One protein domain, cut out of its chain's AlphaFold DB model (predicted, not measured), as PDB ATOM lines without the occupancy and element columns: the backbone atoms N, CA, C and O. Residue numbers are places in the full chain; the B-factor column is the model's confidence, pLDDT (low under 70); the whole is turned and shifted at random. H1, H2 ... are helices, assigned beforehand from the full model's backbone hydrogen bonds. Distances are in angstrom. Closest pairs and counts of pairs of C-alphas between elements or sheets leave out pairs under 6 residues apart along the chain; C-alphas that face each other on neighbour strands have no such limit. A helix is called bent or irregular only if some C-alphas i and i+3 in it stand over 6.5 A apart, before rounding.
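Overview. This is residues 1 to 47 of the 80 residues of an uncharacterized protein of Vagococcus teuberi (UniProt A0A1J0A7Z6). A small head of two short helices, H1 and H2, set crosswise to each other, continues into one long helical arm, H3, whose far part, residues 35 to 45, sticks out with residues 46 and 47 after it. The arm makes much of the length, and contacts between the three helices are few. The printed part has 47 residues, with three named helices in the order H1, H2, H3 and no named strand; the class is all helix. The whole is loose, with a radius of gyration of the C-alphas of 13.6 A, and its C-alphas span 42 by 20 by 17 A.

Along the chain. The printed part begins at Met 1, the chain's first residue. H1 is residues 3 to 10, 10.9 A from first to last C-alpha, and begins with C-alpha 3 at (-7.932, 8.292, -6.728). H2 is residues 17 to 25, 10.4 A long, with C-alpha 17 at (-12.988, -1.012, -7.378). H2 is neither bent nor irregular, but only just: C-alphas 22 and 25 are 6.3 A apart. H3, the longest helix, is residues 28 to 45 and measures 25.6 A, ending with C-alpha 45 at (-20.190, -2.621, -32.344).

Arrangement. H1 and H2 only just touch, with 3 pairs of C-alphas within 8 A. Their closest C-alphas, those of Tyr 7 and Phe 17, are 7.2 A apart. The lines of H1 and H2 are about perpendicular, at 74 degrees. H2 and H3 are close but not clearly touching, with 2 pairs of C-alphas within 8 A. Their closest C-alphas, those of Leu 22 and Gln 31, are 6.5 A apart. H2 and H3 run opposite ways at a steep tilt of 45 degrees, with their centres 16.0 A apart. H1 and H3 are apart. In H1, H2 and H3 every O i to N i+4 pair is within hydrogen-bond range.

Size, cuts and confidence. The two C-alphas farthest apart are those of Asp 9 and Pro 47, at 42.2 A. Residues 35 to 47, of which 35 to 45 belong to H3, stand free; without them the body has 34 residues and spans 25 by 23 by 10 A. The printed part has no cut. The link from H1 to H2, 6 residues, is short, and the link from H2 to H3, 2 residues, is tight; no link is long. The mean pLDDT of the printed part is 79.8, and residue 1 and residues 11 to 15 are under 70, where the model's confidence is low.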
ATOM      1  N   MET A   1      -4.832  14.616  -4.444       54.12
ATOM      2  CA  MET A   1      -5.106  13.394  -3.654       54.12
ATOM      3  C   MET A   1      -5.377  12.256  -4.628       54.12
ATOM      4  O   MET A   1      -6.164  12.463  -5.550       54.12
ATOM      5  N   LYS A   2      -4.657  11.131  -4.542       78.00
ATOM      6  CA  LYS A   2      -4.713  10.090  -5.586       78.00
ATOM      7  C   LYS A   2      -6.035   9.321  -5.492       78.00
ATOM      8  O   LYS A   2      -6.491   8.984  -4.406       78.00
ATOM      9  N   LEU A   3      -6.645   9.006  -6.639       73.12
ATOM     10  CA  LEU A   3      -7.932   8.292  -6.728       73.12
ATOM     11  C   LEU A   3      -7.919   6.948  -5.971       73.12
ATOM     12  O   LEU A   3      -8.938   6.521  -5.437       73.12
ATOM     13  N   TYR A   4      -6.739   6.327  -5.917       76.38
ATOM     14  CA  TYR A   4      -6.457   5.088  -5.202       76.38
ATOM     15  C   TYR A   4      -6.492   5.233  -3.672       76.38
ATOM     16  O   TYR A   4      -6.981   4.338  -2.991       76.38
ATOM     17  N   GLU A   5      -6.020   6.356  -3.127       78.25
ATOM     18  CA  GLU A   5      -6.059   6.620  -1.679       78.25
ATOM     19  C   GLU A   5      -7.510   6.765  -1.220       78.25
ATOM     20  O   GLU A   5      -7.948   6.080  -0.305       78.25
ATOM     21  N   GLN A   6      -8.307   7.534  -1.968       76.69
ATOM     22  CA  GLN A   6      -9.740   7.681  -1.700       76.69
ATOM     23  C   GLN A   6     -10.492   6.353  -1.802       76.69
ATOM     24  O   GLN A   6     -11.389   6.101  -1.001       76.69
ATOM     25  N   TYR A   7     -10.129   5.500  -2.765       76.38
ATOM     26  CA  TYR A   7     -10.670   4.148  -2.850       76.38
ATOM     27  C   TYR A   7     -10.338   3.345  -1.598       76.38
ATOM     28  O   TYR A   7     -11.243   2.797  -0.986       76.38
ATOM     29  N   ARG A   8      -9.072   3.319  -1.172       76.69
ATOM     30  CA  ARG A   8      -8.643   2.571   0.015       76.69
ATOM     31  C   ARG A   8      -9.373   3.018   1.287       76.69
ATOM     32  O   ARG A   8      -9.736   2.159   2.081       76.69
ATOM     33  N   ASP A   9      -9.625   4.316   1.431       78.19
ATOM     34  CA  ASP A   9     -10.234   4.888   2.637       78.19
ATOM     35  C   ASP A   9     -11.760   4.709   2.707       78.19
ATOM     36  O   ASP A   9     -12.327   4.665   3.794       78.19
ATOM     37  N   THR A  10     -12.448   4.599   1.564       77.38
ATOM     38  CA  THR A  10     -13.928   4.512   1.515       77.38
ATOM     39  C   THR A  10     -14.466   3.181   0.978       77.38
ATOM     40  O   THR A  10     -15.682   3.008   0.815       77.38
ATOM     41  N   LYS A  11     -13.573   2.227   0.703       67.31
ATOM     42  CA  LYS A  11     -13.904   0.866   0.278       67.31
ATOM     43  C   LYS A  11     -14.520   0.074   1.438       67.31
ATOM     44  O   LYS A  11     -13.967   0.020   2.529       67.31
ATOM     45  N   SER A  12     -15.651  -0.584   1.176       68.94
ATOM     46  CA  SER A  12     -16.203  -1.625   2.058       68.94
ATOM     47  C   SER A  12     -15.531  -2.973   1.778       68.94
ATOM     48  O   SER A  12     -15.061  -3.198   0.664       68.94
ATOM     49  N   TYR A  13     -15.508  -3.874   2.764       64.06
ATOM     50  CA  TYR A  13     -14.794  -5.161   2.715       64.06
ATOM     51  C   TYR A  13     -15.117  -6.011   1.467       64.06
ATOM     52  O   TYR A  13     -14.256  -6.740   0.988       64.06
ATOM     53  N   ASP A  14     -16.317  -5.839   0.906       68.12
ATOM     54  CA  ASP A  14     -16.870  -6.630  -0.203       68.12
ATOM     55  C   ASP A  14     -17.079  -5.825  -1.510       68.12
ATOM     56  O   ASP A  14     -17.759  -6.262  -2.436       68.12
ATOM     57  N   ASP A  15     -16.559  -4.593  -1.589       66.00
ATOM     58  CA  ASP A  15     -16.726  -3.753  -2.782       66.00
ATOM     59  C   ASP A  15     -15.522  -3.841  -3.720       66.00
ATOM     60  O   ASP A  15     -14.408  -3.454  -3.368       66.00
ATOM     61  N   ASP A  16     -15.759  -4.264  -4.960       79.62
ATOM     62  CA  ASP A  16     -14.786  -4.134  -6.043       79.62
ATOM     63  C   ASP A  16     -14.553  -2.668  -6.425       79.62
ATOM     64  O   ASP A  16     -15.433  -1.815  -6.295       79.62
ATOM     65  N   PHE A  17     -13.372  -2.372  -6.976       78.62
ATOM     66  CA  PHE A  17     -12.988  -1.012  -7.378       78.62
ATOM     67  C   PHE A  17     -14.011  -0.362  -8.309       78.62
ATOM     68  O   PHE A  17     -14.395   0.788  -8.108       78.62
ATOM     69  N   LEU A  18     -14.493  -1.119  -9.298       78.38
ATOM     70  CA  LEU A  18     -15.509  -0.646 -10.236       78.38
ATOM     71  C   LEU A  18     -16.842  -0.385  -9.540       78.38
ATOM     72  O   LEU A  18     -17.494   0.611  -9.835       78.38
ATOM     73  N   ARG A  19     -17.224  -1.240  -8.590       78.62
ATOM     74  CA  ARG A  19     -18.465  -1.093  -7.832       78.62
ATOM     75  C   ARG A  19     -18.422   0.144  -6.942       78.62
ATOM     76  O   ARG A  19     -19.339   0.956  -6.988       78.62
ATOM     77  N   TRP A  20     -17.326   0.344  -6.215       84.81
ATOM     78  CA  TRP A  20     -17.100   1.555  -5.428       84.81
ATOM     79  C   TRP A  20     -17.104   2.814  -6.304       84.81
ATOM     80  O   TRP A  20     -17.775   3.797  -5.979       84.81
ATOM     81  N   LEU A  21     -16.391   2.778  -7.434       79.88
ATOM     82  CA  LEU A  21     -16.263   3.919  -8.332       79.88
ATOM     83  C   LEU A  21     -17.626   4.300  -8.914       79.88
ATOM     84  O   LEU A  21     -18.038   5.454  -8.804       79.88
ATOM     85  N   LEU A  22     -18.331   3.321  -9.487       77.62
ATOM     86  CA  LEU A  22     -19.621   3.519 -10.133       77.62
ATOM     87  C   LEU A  22     -20.700   3.898  -9.129       77.62
ATOM     88  O   LEU A  22     -21.431   4.827  -9.419       77.62
ATOM     89  N   ILE A  23     -20.793   3.245  -7.968       75.31
ATOM     90  CA  ILE A  23     -21.928   3.414  -7.043       75.31
ATOM     91  C   ILE A  23     -21.706   4.544  -6.033       75.31
ATOM     92  O   ILE A  23     -22.625   5.319  -5.792       75.31
ATOM     93  N   ARG A  24     -20.521   4.637  -5.415       72.88
ATOM     94  CA  ARG A  24     -20.287   5.566  -4.292       72.88
ATOM     95  C   ARG A  24     -19.658   6.883  -4.711       72.88
ATOM     96  O   ARG A  24     -19.895   7.898  -4.064       72.88
ATOM     97  N   LYS A  25     -18.808   6.865  -5.739       77.69
ATOM     98  CA  LYS A  25     -18.032   8.047  -6.127       77.69
ATOM     99  C   LYS A  25     -18.682   8.858  -7.240       77.69
ATOM    100  O   LYS A  25     -18.589  10.083  -7.233       77.69
ATOM    101  N   LEU A  26     -19.291   8.187  -8.210       80.56
ATOM    102  CA  LEU A  26     -19.930   8.832  -9.351       80.56
ATOM    103  C   LEU A  26     -21.341   9.307  -8.987       80.56
ATOM    104  O   LEU A  26     -22.159   8.550  -8.472       80.56
ATOM    105  N   ASN A  27     -21.641  10.563  -9.313       80.69
ATOM    106  CA  ASN A  27     -22.994  11.104  -9.191       80.69
ATOM    107  C   ASN A  27     -23.942  10.443 -10.208       80.69
ATOM    108  O   ASN A  27     -23.507  10.059 -11.295       80.69
ATOM    109  N   LEU A  28     -25.252  10.422  -9.924       80.00
ATOM    110  CA  LEU A  28     -26.293   9.852 -10.806       80.00
ATOM    111  C   LEU A  28     -26.182  10.315 -12.269       80.00
ATOM    112  O   LEU A  28     -26.293   9.515 -13.193       80.00
ATOM    113  N   LYS A  29     -25.889  11.602 -12.503       82.31
ATOM    114  CA  LYS A  29     -25.689  12.147 -13.858       82.31
ATOM    115  C   LYS A  29     -24.490  11.519 -14.576       82.31
ATOM    116  O   LYS A  29     -24.555  11.256 -15.770       82.31
ATOM    117  N   GLN A  30     -23.397  11.284 -13.853       83.31
ATOM    118  CA  GLN A  30     -22.180  10.693 -14.409       83.31
ATOM    119  C   GLN A  30     -22.341   9.181 -14.615       83.31
ATOM    120  O   GLN A  30     -21.876   8.662 -15.624       83.31
ATOM    121  N   GLN A  31     -23.053   8.489 -13.720       84.25
ATOM    122  CA  GLN A  31     -23.456   7.094 -13.924       84.25
ATOM    123  C   GLN A  31     -24.293   6.943 -15.200       84.25
ATOM    124  O   GLN A  31     -23.981   6.103 -16.040       84.25
ATOM    125  N   LEU A  32     -25.309   7.795 -15.383       85.56
ATOM    126  CA  LEU A  32     -26.141   7.803 -16.588       85.56
ATOM    127  C   LEU A  32     -25.330   8.109 -17.849       85.56
ATOM    128  O   LEU A  32     -25.535   7.459 -18.869       85.56
ATOM    129  N   ALA A  33     -24.374   9.040 -17.780       87.88
ATOM    130  CA  ALA A  33     -23.476   9.320 -18.897       87.88
ATOM    131  C   ALA A  33     -22.621   8.097 -19.269       87.88
ATOM    132  O   ALA A  33     -22.491   7.780 -20.447       87.88
ATOM    133  N   ILE A  34     -22.084   7.373 -18.282       87.25
ATOM    134  CA  ILE A  34     -21.325   6.135 -18.517       87.25
ATOM    135  C   ILE A  34     -22.221   5.073 -19.157       87.25
ATOM    136  O   ILE A  34     -21.839   4.493 -20.168       87.25
ATOM    137  N   ILE A  35     -23.429   4.858 -18.625       88.50
ATOM    138  CA  ILE A  35     -24.402   3.913 -19.194       88.50
ATOM    139  C   ILE A  35     -24.720   4.284 -20.645       88.50
ATOM    140  O   ILE A  35     -24.695   3.414 -21.512       88.50
ATOM    141  N   PHE A  36     -24.961   5.564 -20.924       92.31
ATOM    142  CA  PHE A  36     -25.241   6.056 -22.270       92.31
ATOM    143  C   PHE A  36     -24.069   5.819 -23.231       92.31
ATOM    144  O   PHE A  36     -24.271   5.339 -24.344       92.31
ATOM    145  N   VAL A  37     -22.834   6.083 -22.795       91.69
ATOM    146  CA  VAL A  37     -21.631   5.806 -23.593       91.69
ATOM    147  C   VAL A  37     -21.481   4.308 -23.860       91.69
ATOM    148  O   VAL A  37     -21.234   3.927 -25.003       91.69
ATOM    149  N   LEU A  38     -21.679   3.450 -22.852       88.69
ATOM    150  CA  LEU A  38     -21.650   1.995 -23.040       88.69
ATOM    151  C   LEU A  38     -22.710   1.538 -24.048       88.69
ATOM    152  O   LEU A  38     -22.418   0.708 -24.906       88.69
ATOM    153  N   TRP A  39     -23.915   2.105 -23.978       92.56
ATOM    154  CA  TRP A  39     -24.993   1.836 -24.927       92.56
ATOM    155  C   TRP A  39     -24.638   2.256 -26.353       92.56
ATOM    156  O   TRP A  39     -24.833   1.480 -27.284       92.56
ATOM    157  N   MET A  40     -24.068   3.447 -26.535       91.25
ATOM    158  CA  MET A  40     -23.629   3.929 -27.847       91.25
ATOM    159  C   MET A  40     -22.542   3.033 -28.445       91.25
ATOM    160  O   MET A  40     -22.629   2.643 -29.608       91.25
ATOM    161  N   VAL A  41     -21.545   2.658 -27.639       87.25
ATOM    162  CA  VAL A  41     -20.491   1.720 -28.048       87.25
ATOM    163  C   VAL A  41     -21.094   0.374 -28.443       87.25
ATOM    164  O   VAL A  41     -20.717  -0.186 -29.472       87.25
ATOM    165  N   TRP A  42     -22.064  -0.122 -27.668       85.12
ATOM    166  CA  TRP A  42     -22.759  -1.362 -27.987       85.12
ATOM    167  C   TRP A  42     -23.510  -1.267 -29.314       85.12
ATOM    168  O   TRP A  42     -23.329  -2.142 -30.145       85.12
ATOM    169  N   ILE A  43     -24.271  -0.200 -29.575       87.31
ATOM    170  CA  ILE A  43     -25.009  -0.032 -30.842       87.31
ATOM    171  C   ILE A  43     -24.058   0.002 -32.049       87.31
ATOM    172  O   ILE A  43     -24.362  -0.585 -33.085       87.31
ATOM    173  N   ILE A  44     -22.899   0.655 -31.922       87.00
ATOM    174  CA  ILE A  44     -21.910   0.756 -33.008       87.00
ATOM    175  C   ILE A  44     -21.241  -0.598 -33.284       87.00
ATOM    176  O   ILE A  44     -20.995  -0.950 -34.439       87.00
ATOM    177  N   LEU A  45     -20.930  -1.360 -32.233       83.75
ATOM    178  CA  LEU A  45     -20.190  -2.621 -32.344       83.75
ATOM    179  C   LEU A  45     -21.095  -3.848 -32.514       83.75
ATOM    180  O   LEU A  45     -20.649  -4.853 -33.063       83.75
ATOM    181  N   ALA A  46     -22.361  -3.775 -32.099       79.19
ATOM    182  CA  ALA A  46     -23.360  -4.834 -32.229       79.19
ATOM    183  C   ALA A  46     -23.480  -5.391 -33.660       79.19
ATOM    184  O   ALA A  46     -23.406  -6.612 -33.800       79.19
ATOM    185  N   PRO A  47     -23.594  -4.570 -34.724       83.25
ATOM    186  CA  PRO A  47     -23.704  -5.087 -36.088       83.25
ATOM    187  C   PRO A  47     -22.372  -5.609 -36.650       83.25
ATOM    188  O   PRO A  47     -22.358  -6.271 -37.687       83.25
TER     189      PRO A  47